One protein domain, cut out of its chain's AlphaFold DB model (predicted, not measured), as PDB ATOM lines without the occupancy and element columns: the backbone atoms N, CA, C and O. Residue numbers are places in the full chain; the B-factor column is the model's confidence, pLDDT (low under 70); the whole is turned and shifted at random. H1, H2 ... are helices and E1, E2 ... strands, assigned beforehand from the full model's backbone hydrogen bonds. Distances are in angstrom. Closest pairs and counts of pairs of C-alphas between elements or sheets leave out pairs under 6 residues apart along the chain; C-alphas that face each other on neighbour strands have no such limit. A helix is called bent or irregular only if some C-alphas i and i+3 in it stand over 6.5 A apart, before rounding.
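What this domain is: This is residues 643 to 660 and 799 to 889 of the 889 residues of the protein "uncharacterized protein LOC114347235" of Diabrotica virgifera virgifera (western corn rootworm) (UniProt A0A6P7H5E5). Look first for a small three-stranded sheet, E1, E2 and E3, at one end of the domain, with helix H2 packed along one of its faces; on the other side of H2, away from the sheet, packs the second half of the longer helix H3, with its residues 857 to 864. H1 packs on H2 beside its beginning, short H4 lies close to H3 at the end away from the sheet, and residues 846 to 852, which include the first three of H3, stick out. The printed part has 109 residues, under half of them in named elements, which follow each other as H1, E1, H2, E2, E3, H3, H4; the class is mixed, helices and strands. The sheet has the order E1, E2, E3 and is mixed, parallel then antiparallel. The whole is compact, with a radius of gyration of the C-alphas of 14.1 A and spans of 45 by 36 by 22 A.

How they stand to each other: Start at E2, residues 822 to 826, the inner strand. E1, residues 799 to 802, is its parallel neighbour at 20 degrees, where you find N 801 and O 823 within hydrogen-bond range at 2.8 A and N 825 and O 801 at 2.7 A. E3, residues 835 to 838, is its antiparallel neighbour at 154 degrees and forms a hairpin with it; look at N 824 and O 837, 2.8 A apart. H2, residues 806 to 815, is on the sheet at a height over the sheet of 9.7 A; it lies over E2, along the strands at 10 degrees to E2 on the local plane, and the closest C-alphas of H2 and E2 are those of Leu 809 and Phe 824, 6.6 A apart. E1, H2 and E2 make a strand-helix-strand unit, two parallel neighbour strands with a helix between, and its crossover is right-handed. H3, residues 850 to 866, touches H2 with residues 857 to 864 alone, opposite ways at a steep tilt of 42 degrees; the closest C-alphas are those of Val 814 and Ser 858, 5.7 A apart. H3 has a kink of 38 degrees near residue 858 and is only just irregular, with C-alphas 858 and 861 6.6 A apart. H1, residues 643 to 649, touches H2 the same way at a steep tilt of 53 degrees, closest at the C-alphas of Ser 644 and Ile 806, 6.7 A. H1 and H3 are near each other, with 5 pairs of C-alphas within 10 A. H4, residues 883 to 887, is close to H3 but not clearly touching it, with the C-alphas of Ile 863 and Asn 883 closest at 7.2 A, and it is apart from H2. Every O i to N i+4 pair is within hydrogen-bond range in H2 and H4, but 9 of 13 in H3 and 0 of 3 in H1, where 4 of 4 O i to N i+3 pairs are.

Where its parts are: Find C-alpha 822 at (176.217, 218.701, 259.361); from there E2 runs 13.3 A to residue 826. H2 covers 14.1 A from residue 806 to residue 815. Find C-alpha 850 at (174.040, 216.949, 278.978), where H3 begins, and go 24.9 A to C-alpha 866 at (167.338, 195.625, 268.021). H1, the first element, measures 11.4 A, E3 10.5 A, E1 9.8 A and H4 6.0 A.

The domain as a whole: The two C-alphas farthest apart are those of Glu 660 and Tyr 876, at 46.2 A. Residues 661 to 798 are not printed, and C-alphas 660 and 799 are 11.4 A apart across the cut. The links E3 to H3 and H3 to H4 are long, and the second, residues 867 to 882, has no named element. The mean pLDDT of the printed part is 74.6; 37 residues are under 70, among them residues 655 to 660, 843 to 856 and 881 to 889.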
ATOM      1  N   LYS A 643     160.604 200.836 259.277       77.50
ATOM      2  CA  LYS A 643     161.778 201.684 259.528       77.50
ATOM      3  C   LYS A 643     161.442 203.175 259.559       77.50
ATOM      4  O   LYS A 643     161.975 203.905 260.391       77.50
ATOM      5  N   SER A 644     160.522 203.616 258.699       79.31
ATOM      6  CA  SER A 644     160.167 205.033 258.552       79.31
ATOM      7  C   SER A 644     159.575 205.638 259.828       79.31
ATOM      8  O   SER A 644     159.713 206.833 260.068       79.31
ATOM      9  N   LYS A 645     158.993 204.813 260.706       81.50
ATOM     10  CA  LYS A 645     158.461 205.263 262.000       81.50
ATOM     11  C   LYS A 645     159.529 205.724 262.982       81.50
ATOM     12  O   LYS A 645     159.195 206.358 263.976       81.50
ATOM     13  N   LEU A 646     160.804 205.428 262.730       82.12
ATOM     14  CA  LEU A 646     161.882 205.938 263.569       82.12
ATOM     15  C   LEU A 646     162.071 207.457 263.410       82.12
ATOM     16  O   LEU A 646     162.505 208.086 264.369       82.12
ATOM     17  N   TYR A 647     161.650 208.061 262.285       84.94
ATOM     18  CA  TYR A 647     161.638 209.524 262.112       84.94
ATOM     19  C   TYR A 647     160.839 210.241 263.214       84.94
ATOM     20  O   TYR A 647     161.227 211.332 263.616       84.94
ATOM     21  N   ASP A 648     159.792 209.615 263.770       82.44
ATOM     22  CA  ASP A 648     158.985 210.174 264.871       82.44
ATOM     23  C   ASP A 648     159.785 210.341 266.182       82.44
ATOM     24  O   ASP A 648     159.313 210.970 267.129       82.44
ATOM     25  N   SER A 649     160.979 209.739 266.269       79.00
ATOM     26  CA  SER A 649     161.898 209.867 267.412       79.00
ATOM     27  C   SER A 649     162.919 210.999 267.238       79.00
ATOM     28  O   SER A 649     163.712 211.242 268.150       79.00
ATOM     29  N   PHE A 650     162.905 211.690 266.094       82.50
ATOM     30  CA  PHE A 650     163.777 212.822 265.800       82.50
ATOM     31  C   PHE A 650     162.992 214.133 265.781       82.50
ATOM     32  O   PHE A 650     161.938 214.244 265.153       82.50
ATOM     33  N   GLN A 651     163.533 215.157 266.431       83.81
ATOM     34  CA  GLN A 651     162.997 216.505 266.381       83.81
ATOM     35  C   GLN A 651     163.427 217.202 265.087       83.81
ATOM     36  O   GLN A 651     164.618 217.306 264.780       83.81
ATOM     37  N   VAL A 652     162.439 217.713 264.354       85.81
ATOM     38  CA  VAL A 652     162.650 218.553 263.170       85.81
ATOM     39  C   VAL A 652     163.181 219.920 263.607       85.81
ATOM     40  O   VAL A 652     162.641 220.530 264.536       85.81
ATOM     41  N   LEU A 653     164.227 220.408 262.940       81.88
ATOM     42  CA  LEU A 653     164.751 221.757 263.155       81.88
ATOM     43  C   LEU A 653     163.774 222.801 262.596       81.88
ATOM     44  O   LEU A 653     163.280 222.658 261.479       81.88
ATOM     45  N   LYS A 654     163.477 223.839 263.388       70.31
ATOM     46  CA  LYS A 654     162.527 224.906 263.014       70.31
ATOM     47  C   LYS A 654     163.151 225.991 262.136       70.31
ATOM     48  O   LYS A 654     162.436 226.597 261.346       70.31
ATOM     49  N   GLU A 655     164.451 226.230 262.283       63.16
ATOM     50  CA  GLU A 655     165.209 227.200 261.494       63.16
ATOM     51  C   GLU A 655     166.131 226.455 260.530       63.16
ATOM     52  O   GLU A 655     166.863 225.548 260.932       63.16
ATOM     53  N   ILE A 656     166.057 226.824 259.253       60.66
ATOM     54  CA  ILE A 656     166.930 226.311 258.199       60.66
ATOM     55  C   ILE A 656     168.236 227.122 258.291       60.66
ATOM     56  O   ILE A 656     168.185 228.336 258.087       60.66
ATOM     57  N   PRO A 657     169.393 226.510 258.614       60.28
ATOM     58  CA  PRO A 657     170.686 227.193 258.516       60.28
ATOM     59  C   PRO A 657     170.849 227.714 257.086       60.28
ATOM     60  O   PRO A 657     170.470 226.992 256.167       60.28
ATOM     61  N   SER A 658     171.376 228.926 256.870       56.75
ATOM     62  CA  SER A 658     171.469 229.509 255.522       56.75
ATOM     63  C   SER A 658     172.176 228.549 254.552       56.75
ATOM     64  O   SER A 658     173.387 228.343 254.588       56.75
ATOM     65  N   THR A 659     171.389 227.916 253.682       54.25
ATOM     66  CA  THR A 659     171.853 226.871 252.761       54.25
ATOM     67  C   THR A 659     172.583 227.442 251.551       54.25
ATOM     68  O   THR A 659     173.152 226.682 250.775       54.25
ATOM     69  N   GLU A 660     172.609 228.769 251.395       56.78
ATOM     70  CA  GLU A 660     173.210 229.468 250.251       56.78
ATOM     71  C   GLU A 660     174.724 229.219 250.106       56.78
ATOM     72  O   GLU A 660     175.249 229.340 249.005       56.78
ATOM     73  N   ALA A 799     177.746 221.028 255.766       89.88
ATOM     74  CA  ALA A 799     177.449 219.900 254.887       89.88
ATOM     75  C   ALA A 799     175.971 219.500 255.008       89.88
ATOM     76  O   ALA A 799     175.462 219.325 256.116       89.88
ATOM     77  N   ILE A 800     175.285 219.332 253.876       90.44
ATOM     78  CA  ILE A 800     173.859 218.988 253.824       90.44
ATOM     79  C   ILE A 800     173.701 217.649 253.109       90.44
ATOM     80  O   ILE A 800     173.893 217.550 251.900       90.44
ATOM     81  N   ILE A 801     173.342 216.611 253.859       93.25
ATOM     82  CA  ILE A 801     173.034 215.283 253.330       93.25
ATOM     83  C   ILE A 801     171.591 215.272 252.835       93.25
ATOM     84  O   ILE A 801     170.682 215.589 253.595       93.25
ATOM     85  N   ILE A 802     171.372 214.863 251.590       92.06
ATOM     86  CA  ILE A 802     170.057 214.801 250.952       92.06
ATOM     87  C   ILE A 802     169.703 213.335 250.735       92.06
ATOM     88  O   ILE A 802     170.262 212.695 249.847       92.06
ATOM     89  N   SER A 803     168.794 212.801 251.553       91.38
ATOM     90  CA  SER A 803     168.370 211.397 251.487       91.38
ATOM     91  C   SER A 803     166.956 211.205 252.055       91.38
ATOM     92  O   SER A 803     166.477 211.985 252.882       91.38
ATOM     93  N   GLU A 804     166.267 210.154 251.606       89.31
ATOM     94  CA  GLU A 804     165.029 209.671 252.236       89.31
ATOM     95  C   GLU A 804     165.296 208.541 253.252       89.31
ATOM     96  O   GLU A 804     164.393 208.197 254.031       89.31
ATOM     97  N   ASP A 805     166.508 207.976 253.276       88.44
ATOM     98  CA  ASP A 805     166.841 206.813 254.092       88.44
ATOM     99  C   ASP A 805     167.145 207.194 255.545       88.44
ATOM    100  O   ASP A 805     167.997 208.026 255.861       88.44
ATOM    101  N   ILE A 806     166.416 206.553 256.457       88.56
ATOM    102  CA  ILE A 806     166.594 206.730 257.894       88.56
ATOM    103  C   ILE A 806     167.906 206.111 258.383       88.56
ATOM    104  O   ILE A 806     168.434 206.561 259.398       88.56
ATOM    105  N   ASP A 807     168.439 205.107 257.680       89.44
ATOM    106  CA  ASP A 807     169.693 204.445 258.041       89.44
ATOM    107  C   ASP A 807     170.857 205.456 257.986       89.44
ATOM    108  O   ASP A 807     171.657 205.527 258.922       89.44
ATOM    109  N   VAL A 808     170.859 206.348 256.988       91.00
ATOM    110  CA  VAL A 808     171.815 207.462 256.857       91.00
ATOM    111  C   VAL A 808     171.700 208.449 258.024       91.00
ATOM    112  O   VAL A 808     172.718 208.852 258.588       91.00
ATOM    113  N   LEU A 809     170.481 208.811 258.446       90.69
ATOM    114  CA  LEU A 809     170.270 209.695 259.604       90.69
ATOM    115  C   LEU A 809     170.717 209.032 260.919       90.69
ATOM    116  O   LEU A 809     171.341 209.682 261.756       90.69
ATOM    117  N   VAL A 810     170.457 207.734 261.098       89.06
ATOM    118  CA  VAL A 810     170.935 206.969 262.262       89.06
ATOM    119  C   VAL A 810     172.466 206.944 262.295       89.06
ATOM    120  O   VAL A 810     173.057 207.212 263.341       89.06
ATOM    121  N   ILE A 811     173.120 206.676 261.161       89.38
ATOM    122  CA  ILE A 811     174.587 206.673 261.056       89.38
ATOM    123  C   ILE A 811     175.151 208.076 261.313       89.38
ATOM    124  O   ILE A 811     176.158 208.199 262.010       89.38
ATOM    125  N   LEU A 812     174.494 209.133 260.823       90.31
ATOM    126  CA  LEU A 812     174.868 210.519 261.103       90.31
ATOM    127  C   LEU A 812     174.829 210.817 262.609       90.31
ATOM    128  O   LEU A 812     175.800 211.342 263.152       90.31
ATOM    129  N   THR A 813     173.749 210.447 263.299       87.81
ATOM    130  CA  THR A 813     173.619 210.637 264.752       87.81
ATOM    131  C   THR A 813     174.683 209.872 265.530       87.81
ATOM    132  O   THR A 813     175.231 210.409 266.488       87.81
ATOM    133  N   VAL A 814     175.037 208.654 265.108       85.88
ATOM    134  CA  VAL A 814     176.078 207.857 265.779       85.88
ATOM    135  C   VAL A 814     177.480 208.421 265.524       85.88
ATOM    136  O   VAL A 814     178.278 208.527 266.453       85.88
ATOM    137  N   ARG A 815     177.811 208.774 264.275       85.00
ATOM    138  CA  ARG A 815     179.190 209.108 263.866       85.00
ATOM    139  C   ARG A 815     179.545 210.589 263.971       85.00
ATOM    140  O   ARG A 815     180.728 210.916 263.994       85.00
ATOM    141  N   ALA A 816     178.555 211.476 264.023       79.69
ATOM    142  CA  ALA A 816     178.751 212.926 264.015       79.69
ATOM    143  C   ALA A 816     177.994 213.640 265.149       79.69
ATOM    144  O   ALA A 816     177.677 214.822 265.021       79.69
ATOM    145  N   SER A 817     177.722 212.951 266.266       69.94
ATOM    146  CA  SER A 817     176.953 213.467 267.416       69.94
ATOM    147  C   SER A 817     177.467 214.791 268.000       69.94
ATOM    148  O   SER A 817     176.701 215.520 268.624       69.94
ATOM    149  N   THR A 818     178.744 215.132 267.793       66.31
ATOM    150  CA  THR A 818     179.377 216.374 268.272       66.31
ATOM    151  C   THR A 818     179.563 217.446 267.190       66.31
ATOM    152  O   THR A 818     179.912 218.582 267.519       66.31
ATOM    153  N   LYS A 819     179.323 217.132 265.909       70.50
ATOM    154  CA  LYS A 819     179.504 218.069 264.788       70.50
ATOM    155  C   LYS A 819     178.209 218.835 264.513       70.50
ATOM    156  O   LYS A 819     177.248 218.268 264.004       70.50
ATOM    157  N   LYS A 820     178.192 220.135 264.827       70.38
ATOM    158  CA  LYS A 820     176.999 221.002 264.708       70.38
ATOM    159  C   LYS A 820     176.740 221.555 263.300       70.38
ATOM    160  O   LYS A 820     175.697 222.160 263.085       70.38
ATOM    161  N   ASN A 821     177.664 221.360 262.363       82.31
ATOM    162  CA  ASN A 821     177.632 221.914 261.005       82.31
ATOM    163  C   ASN A 821     177.281 220.877 259.917       82.31
ATOM    164  O   ASN A 821     177.558 221.112 258.740       82.31
ATOM    165  N   ILE A 822     176.697 219.731 260.294       88.56
ATOM    166  CA  ILE A 822     176.217 218.701 259.361       88.56
ATOM    167  C   ILE A 822     174.717 218.493 259.562       88.56
ATOM    168  O   ILE A 822     174.260 218.222 260.675       88.56
ATOM    169  N   TYR A 823     173.963 218.580 258.471       89.56
ATOM    170  CA  TYR A 823     172.508 218.483 258.474       89.56
ATOM    171  C   TYR A 823     172.032 217.374 257.540       89.56
ATOM    172  O   TYR A 823     172.648 217.097 256.516       89.56
ATOM    173  N   PHE A 824     170.911 216.753 257.892       91.56
ATOM    174  CA  PHE A 824     170.192 215.801 257.057       91.56
ATOM    175  C   PHE A 824     168.904 216.460 256.574       91.56
ATOM    176  O   PHE A 824     168.007 216.748 257.368       91.56
ATOM    177  N   LEU A 825     168.811 216.698 255.274       90.50
ATOM    178  CA  LEU A 825     167.631 217.207 254.606       90.50
ATOM    179  C   LEU A 825     166.868 216.037 253.996       90.50
ATOM    180  O   LEU A 825     167.354 215.344 253.102       90.50
ATOM    181  N   LYS A 826     165.638 215.854 254.472       89.69
ATOM    182  CA  LYS A 826     164.685 214.917 253.894       89.69
ATOM    183  C   LYS A 826     163.817 215.655 252.868       89.69
ATOM    184  O   LYS A 826     163.036 216.527 253.275       89.69
ATOM    185  N   PRO A 827     163.917 215.315 251.573       83.56
ATOM    186  CA  PRO A 827     163.169 215.986 250.515       83.56
ATOM    187  C   PRO A 827     161.650 215.855 250.679       83.56
ATOM    188  O   PRO A 827     161.137 214.890 251.255       83.56
ATOM    189  N   SER A 828     160.910 216.818 250.129       75.38
ATOM    190  CA  SER A 828     159.445 216.821 250.138       75.38
ATOM    191  C   SER A 828     158.855 215.697 249.271       75.38
ATOM    192  O   SER A 828     159.371 215.340 248.204       75.38
ATOM    193  N   LYS A 829     157.718 215.149 249.725       61.88
ATOM    194  CA  LYS A 829     156.930 214.138 249.002       61.88
ATOM    195  C   LYS A 829     155.455 214.540 248.992       61.88
ATOM    196  O   LYS A 829     154.774 214.475 250.018       61.88
ATOM    197  N   GLY A 830     154.952 214.965 247.832       63.00
ATOM    198  CA  GLY A 830     153.571 215.438 247.675       63.00
ATOM    199  C   GLY A 830     153.299 216.736 248.450       63.00
ATOM    200  O   GLY A 830     154.044 217.695 248.315       63.00
ATOM    201  N   LYS A 831     152.239 216.770 249.275       45.59
ATOM    202  CA  LYS A 831     151.812 217.956 250.058       45.59
ATOM    203  C   LYS A 831     152.601 218.200 251.365       45.59
ATOM    204  O   LYS A 831     152.205 219.055 252.149       45.59
ATOM    205  N   LYS A 832     153.651 217.421 251.661       59.12
ATOM    206  CA  LYS A 832     154.461 217.579 252.886       59.12
ATOM    207  C   LYS A 832     155.647 218.511 252.643       59.12
ATOM    208  O   LYS A 832     156.325 218.368 251.630       59.12
ATOM    209  N   THR A 833     155.908 219.404 253.593       65.62
ATOM    210  CA  THR A 833     157.077 220.291 253.591       65.62
ATOM    211  C   THR A 833     158.367 219.503 253.811       65.62
ATOM    212  O   THR A 833     158.351 218.422 254.405       65.62
ATOM    213  N   GLU A 834     159.481 220.043 253.326       79.62
ATOM    214  CA  GLU A 834     160.822 219.507 253.577       79.62
ATOM    215  C   GLU A 834     161.127 219.524 255.079       79.62
ATOM    216  O   GLU A 834     160.648 220.394 255.811       79.62
ATOM    217  N   THR A 835     161.886 218.538 255.558       86.25
ATOM    218  CA  THR A 835     162.227 218.425 256.984       86.25
ATOM    219  C   THR A 835     163.723 218.259 257.152       86.25
ATOM    220  O   THR A 835     164.319 217.395 256.508       86.25
ATOM    221  N   ILE A 836     164.309 219.056 258.044       87.06
ATOM    222  CA  ILE A 836     165.742 219.040 258.327       87.06
ATOM    223  C   ILE A 836     165.974 218.491 259.730       87.06
ATOM    224  O   ILE A 836     165.271 218.837 260.686       87.06
ATOM    225  N   TYR A 837     166.984 217.643 259.838       88.50
ATOM    226  CA  TYR A 837     167.460 217.041 261.070       88.50
ATOM    227  C   TYR A 837     168.954 217.334 261.238       88.50
ATOM    228  O   TYR A 837     169.667 217.595 260.272       88.50
ATOM    229  N   SER A 838     169.437 217.277 262.473       85.06
ATOM    230  CA  SER A 838     170.866 217.297 262.796       85.06
ATOM    231  C   SER A 838     171.271 215.983 263.450       85.06
ATOM    232  O   SER A 838     170.420 215.197 263.877       85.06
ATOM    233  N   SER A 839     172.577 215.775 263.602       80.62
ATOM    234  CA  SER A 839     173.111 214.674 264.404       80.62
ATOM    235  C   SER A 839     172.635 214.696 265.867       80.62
ATOM    236  O   SER A 839     172.652 213.651 266.507       80.62
ATOM    237  N   ASP A 840     172.142 215.834 266.373       76.12
ATOM    238  CA  ASP A 840     171.657 216.025 267.749       76.12
ATOM    239  C   ASP A 840     170.115 216.014 267.879       76.12
ATOM    240  O   ASP A 840     169.550 216.327 268.928       76.12
ATOM    241  N   SER A 841     169.402 215.659 266.805       77.31
ATOM    242  CA  SER A 841     167.934 215.707 266.751       77.31
ATOM    243  C   SER A 841     167.223 214.539 267.456       77.31
ATOM    244  O   SER A 841     165.996 214.548 267.535       77.31
ATOM    245  N   PHE A 842     167.920 213.517 267.954       78.50
ATOM    246  CA  PHE A 842     167.297 212.319 268.540       78.50
ATOM    247  C   PHE A 842     166.813 212.549 269.992       78.50
ATOM    248  O   PHE A 842     167.584 212.985 270.840       78.50
ATOM    249  N   TYR A 843     165.537 212.242 270.294       66.06
ATOM    250  CA  TYR A 843     164.915 212.316 271.641       66.06
ATOM    251  C   TYR A 843     165.078 213.646 272.412       66.06
ATOM    252  O   TYR A 843     165.440 213.670 273.584       66.06
ATOM    253  N   ASN A 844     164.711 214.775 271.806       55.00
ATOM    254  CA  ASN A 844     164.889 216.101 272.420       55.00
ATOM    255  C   ASN A 844     163.684 216.608 273.259       55.00
ATOM    256  O   ASN A 844     163.488 217.812 273.407       55.00
ATOM    257  N   HIS A 845     162.817 215.711 273.748       50.31
ATOM    258  CA  HIS A 845     161.552 216.085 274.412       50.31
ATOM    259  C   HIS A 845     161.620 216.213 275.941       50.31
ATOM    260  O   HIS A 845     160.631 216.635 276.532       50.31
ATOM    261  N   ASP A 846     162.748 215.881 276.568       51.12
ATOM    262  CA  ASP A 846     162.909 215.936 278.023       51.12
ATOM    263  C   ASP A 846     164.136 216.800 278.379       51.12
ATOM    264  O   ASP A 846     165.205 216.585 277.796       51.12
ATOM    265  N   PRO A 847     164.026 217.779 279.301       46.50
ATOM    266  CA  PRO A 847     165.136 218.625 279.734       46.50
ATOM    267  C   PRO A 847     166.063 217.829 280.664       46.50
ATOM    268  O   PRO A 847     166.150 218.081 281.863       46.50
ATOM    269  N   ILE A 848     166.728 216.811 280.124       51.19
ATOM    270  CA  ILE A 848     167.666 215.967 280.861       51.19
ATOM    271  C   ILE A 848     169.095 216.455 280.596       51.19
ATOM    272  O   ILE A 848     169.461 216.808 279.476       51.19
ATOM    273  N   GLN A 849     169.896 216.482 281.664       47.53
ATOM    274  CA  GLN A 849     171.281 216.956 281.695       47.53
ATOM    275  C   GLN A 849     172.161 216.349 280.580       47.53
ATOM    276  O   GLN A 849     172.075 215.167 280.239       47.53
ATOM    277  N   THR A 850     173.080 217.174 280.076       52.22
ATOM    278  CA  THR A 850     174.040 216.949 278.978       52.22
ATOM    279  C   THR A 850     174.764 215.580 278.942       52.22
ATOM    280  O   THR A 850     174.991 215.087 277.836       52.22
ATOM    281  N   PRO A 851     175.098 214.902 280.067       50.50
ATOM    282  CA  PRO A 851     175.776 213.595 280.038       50.50
ATOM    283  C   PRO A 851     174.916 212.425 279.514       50.50
ATOM    284  O   PRO A 851     175.434 211.498 278.888       50.50
ATOM    285  N   ILE A 852     173.593 212.461 279.725       56.06
ATOM    286  CA  ILE A 852     172.673 211.384 279.302       56.06
ATOM    287  C   ILE A 852     172.396 211.466 277.793       56.06
ATOM    288  O   ILE A 852     172.239 210.443 277.126       56.06
ATOM    289  N   LYS A 853     172.429 212.673 277.218       57.72
ATOM    290  CA  LYS A 853     172.196 212.912 275.786       57.72
ATOM    291  C   LYS A 853     173.257 212.260 274.890       57.72
ATOM    292  O   LYS A 853     172.918 211.593 273.914       57.72
ATOM    293  N   ALA A 854     174.533 212.381 275.260       58.12
ATOM    294  CA  ALA A 854     175.630 211.711 274.557       58.12
ATOM    295  C   ALA A 854     175.477 210.176 274.595       58.12
ATOM    296  O   ALA A 854     175.719 209.498 273.596       58.12
ATOM    297  N   SER A 855     174.980 209.643 275.717       62.16
ATOM    298  CA  SER A 855     174.686 208.215 275.877       62.16
ATOM    299  C   SER A 855     173.514 207.764 274.990       62.16
ATOM    300  O   SER A 855     173.605 206.723 274.344       62.16
ATOM    301  N   LEU A 856     172.452 208.565 274.846       66.38
ATOM    302  CA  LEU A 856     171.305 208.253 273.976       66.38
ATOM    303  C   LEU A 856     171.656 208.251 272.479       66.38
ATOM    304  O   LEU A 856     171.231 207.346 271.758       66.38
ATOM    305  N   ASN A 857     172.479 209.199 272.015       71.25
ATOM    306  CA  ASN A 857     172.965 209.214 270.628       71.25
ATOM    307  C   ASN A 857     173.873 208.011 270.320       71.25
ATOM    308  O   ASN A 857     173.886 207.532 269.190       71.25
ATOM    309  N   SER A 858     174.579 207.466 271.317       69.19
ATOM    310  CA  SER A 858     175.337 206.214 271.162       69.19
ATOM    311  C   SER A 858     174.437 204.964 271.119       69.19
ATOM    312  O   SER A 858     174.759 203.984 270.447       69.19
ATOM    313  N   LEU A 859     173.266 205.012 271.766       77.38
ATOM    314  CA  LEU A 859     172.313 203.899 271.851       77.38
ATOM    315  C   LEU A 859     171.407 203.773 270.622       77.38
ATOM    316  O   LEU A 859     170.842 202.702 270.398       77.38
ATOM    317  N   ILE A 860     171.259 204.820 269.802       82.94
ATOM    318  CA  ILE A 860     170.370 204.780 268.632       82.94
ATOM    319  C   ILE A 860     170.741 203.670 267.644       82.94
ATOM    320  O   ILE A 860     169.846 203.015 267.112       82.94
ATOM    321  N   GLY A 861     172.036 203.400 267.448       84.19
ATOM    322  CA  GLY A 861     172.500 202.300 266.601       84.19
ATOM    323  C   GLY A 861     172.020 200.944 267.124       84.19
ATOM    324  O   GLY A 861     171.474 200.143 266.364       84.19
ATOM    325  N   PHE A 862     172.124 200.726 268.440       84.06
ATOM    326  CA  PHE A 862     171.596 199.532 269.098       84.06
ATOM    327  C   PHE A 862     170.071 199.449 268.978       84.06
ATOM    328  O   PHE A 862     169.547 198.423 268.559       84.06
ATOM    329  N   ILE A 863     169.351 200.531 269.282       82.00
ATOM    330  CA  ILE A 863     167.885 200.593 269.182       82.00
ATOM    331  C   ILE A 863     167.445 200.270 267.756       82.00
ATOM    332  O   ILE A 863     166.493 199.513 267.555       82.00
ATOM    333  N   HIS A 864     168.137 200.822 266.759       85.94
ATOM    334  CA  HIS A 864     167.844 200.601 265.352       85.94
ATOM    335  C   HIS A 864     168.048 199.137 264.950       85.94
ATOM    336  O   HIS A 864     167.153 198.550 264.344       85.94
ATOM    337  N   ALA A 865     169.158 198.523 265.358       84.75
ATOM    338  CA  ALA A 865     169.419 197.107 265.112       84.75
ATOM    339  C   ALA A 865     168.443 196.188 265.874       84.75
ATOM    340  O   ALA A 865     167.880 195.263 265.292       84.75
ATOM    341  N   PHE A 866     168.180 196.455 267.153       82.88
ATOM    342  CA  PHE A 866     167.338 195.625 268.021       82.88
ATOM    343  C   PHE A 866     165.869 195.601 267.580       82.88
ATOM    344  O   PHE A 866     165.213 194.562 267.566       82.88
ATOM    345  N   SER A 867     165.344 196.752 267.161       80.50
ATOM    346  CA  SER A 867     163.971 196.869 266.655       80.50
ATOM    347  C   SER A 867     163.832 196.511 265.165       80.50
ATOM    348  O   SER A 867     162.786 196.770 264.557       80.50
ATOM    349  N   GLY A 868     164.877 195.913 264.582       82.25
ATOM    350  CA  GLY A 868     164.980 195.472 263.192       82.25
ATOM    351  C   GLY A 868     165.459 196.562 262.233       82.25
ATOM    352  O   GLY A 868     164.900 197.661 262.206       82.25
ATOM    353  N   CYS A 869     166.461 196.246 261.412       81.56
ATOM    354  CA  CYS A 869     166.930 197.073 260.296       81.56
ATOM    355  C   CYS A 869     167.100 196.215 259.022       81.56
ATOM    356  O   CYS A 869     166.431 195.190 258.874       81.56
ATOM    357  N   ASP A 870     167.914 196.638 258.050       74.69
ATOM    358  CA  ASP A 870     168.115 195.831 256.831       74.69
ATOM    359  C   ASP A 870     168.936 194.564 257.087       74.69
ATOM    360  O   ASP A 870     168.714 193.557 256.414       74.69
ATOM    361  N   THR A 871     169.818 194.590 258.087       75.12
ATOM    362  CA  THR A 871     170.723 193.485 258.431       75.12
ATOM    363  C   THR A 871     170.262 192.661 259.636       75.12
ATOM    364  O   THR A 871     170.792 191.578 259.864       75.12
ATOM    365  N   THR A 872     169.259 193.121 260.393       80.38
ATOM    366  CA  THR A 872     168.758 192.442 261.601       80.38
ATOM    367  C   THR A 872     167.237 192.324 261.620       80.38
ATOM    368  O   THR A 872     166.509 193.159 261.079       80.38
ATOM    369  N   SER A 873     166.733 191.292 262.295       81.31
ATOM    370  CA  SER A 873     165.299 191.137 262.528       81.31
ATOM    371  C   SER A 873     164.793 192.009 263.675       81.31
ATOM    372  O   SER A 873     165.498 192.228 264.653       81.31
ATOM    373  N   SER A 874     163.524 192.415 263.609       83.88
ATOM    374  CA  SER A 874     162.791 192.853 264.803       83.88
ATOM    375  C   SER A 874     162.397 191.662 265.682       83.88
ATOM    376  O   SER A 874     162.150 190.566 265.167       83.88
ATOM    377  N   PHE A 875     162.266 191.876 266.988       82.38
ATOM    378  CA  PHE A 875     161.658 190.892 267.881       82.38
ATOM    379  C   PHE A 875     160.125 190.951 267.807       82.38
ATOM    380  O   PHE A 875     159.521 191.991 267.530       82.38
ATOM    381  N   TYR A 876     159.474 189.819 268.060       77.88
ATOM    382  CA  TYR A 876     158.021 189.696 268.089       77.88
ATOM    383  C   TYR A 876     157.421 190.701 269.081       77.88
ATOM    384  O   TYR A 876     157.830 190.761 270.238       77.88
ATOM    385  N   HIS A 877     156.481 191.524 268.602       73.38
ATOM    386  CA  HIS A 877     155.877 192.658 269.327       73.38
ATOM    387  C   HIS A 877     156.831 193.785 269.766       73.38
ATOM    388  O   HIS A 877     156.402 194.721 270.439       73.38
ATOM    389  N   GLN A 878     158.094 193.768 269.339       73.00
ATOM    390  CA  GLN A 878     159.105 194.776 269.680       73.00
ATOM    391  C   GLN A 878     159.626 195.461 268.406       73.00
ATOM    392  O   GLN A 878     160.732 195.215 267.926       73.00
ATOM    393  N   GLY A 879     158.779 196.309 267.818       73.44
ATOM    394  CA  GLY A 879     159.122 197.137 266.657       73.44
ATOM    395  C   GLY A 879     159.402 198.599 267.024       73.44
ATOM    396  O   GLY A 879     159.221 199.011 268.167       73.44
ATOM    397  N   LYS A 880     159.738 199.421 266.018       75.50
ATOM    398  CA  LYS A 880     160.132 200.844 266.160       75.50
ATOM    399  C   LYS A 880     159.206 201.707 267.039       75.50
ATOM    400  O   LYS A 880     159.677 202.644 267.672       75.50
ATOM    401  N   LYS A 881     157.904 201.384 267.120       65.19
ATOM    402  CA  LYS A 881     156.913 202.093 267.960       65.19
ATOM    403  C   LYS A 881     157.043 201.824 269.465       65.19
ATOM    404  O   LYS A 881     156.728 202.709 270.255       65.19
ATOM    405  N   ASN A 882     157.489 200.632 269.859       64.75
ATOM    406  CA  ASN A 882     157.527 200.202 271.261       64.75
ATOM    407  C   ASN A 882     158.865 200.528 271.948       64.75
ATOM    408  O   ASN A 882     158.995 200.352 273.154       64.75
ATOM    409  N   ASN A 883     159.829 201.095 271.214       63.72
ATOM    410  CA  ASN A 883     161.157 201.431 271.731       63.72
ATOM    411  C   ASN A 883     161.131 202.472 272.865       63.72
ATOM    412  O   ASN A 883     162.049 202.492 273.675       63.72
ATOM    413  N   LYS A 884     160.088 203.311 272.976       55.97
ATOM    414  CA  LYS A 884     159.989 204.346 274.029       55.97
ATOM    415  C   LYS A 884     160.021 203.773 275.449       55.97
ATOM    416  O   LYS A 884     160.559 204.418 276.340       55.97
ATOM    417  N   SER A 885     159.437 202.594 275.676       56.75
ATOM    418  CA  SER A 885     159.462 201.949 276.997       56.75
ATOM    419  C   SER A 885     160.794 201.254 277.279       56.75
ATOM    420  O   SER A 885     161.183 201.165 278.436       56.75
ATOM    421  N   PHE A 886     161.486 200.796 276.232       59.12
ATOM    422  CA  PHE A 886     162.802 200.167 276.321       59.12
ATOM    423  C   PHE A 886     163.916 201.196 276.543       59.12
ATOM    424  O   PHE A 886     164.773 200.972 277.370       59.12
ATOM    425  N   ILE A 887     163.867 202.350 275.868       57.28
ATOM    426  CA  ILE A 887     164.834 203.456 276.025       57.28
ATOM    427  C   ILE A 887     164.746 204.104 277.416       57.28
ATOM    428  O   ILE A 887     165.709 204.698 277.887       57.28
ATOM    429  N   ARG A 888     163.572 204.023 278.056       55.97
ATOM    430  CA  ARG A 888     163.325 204.549 279.407       55.97
ATOM    431  C   ARG A 888     163.766 203.609 280.534       55.97
ATOM    432  O   ARG A 888     163.818 204.072 281.669       55.97
ATOM    433  N   LYS A 889     163.970 202.321 280.251       53.75
ATOM    434  CA  LYS A 889     164.440 201.314 281.213       53.75
ATOM    435  C   LYS A 889     165.941 201.155 281.076       53.75
ATOM    436  O   LYS A 889     166.570 200.928 282.129       53.75
TER     437      LYS A 889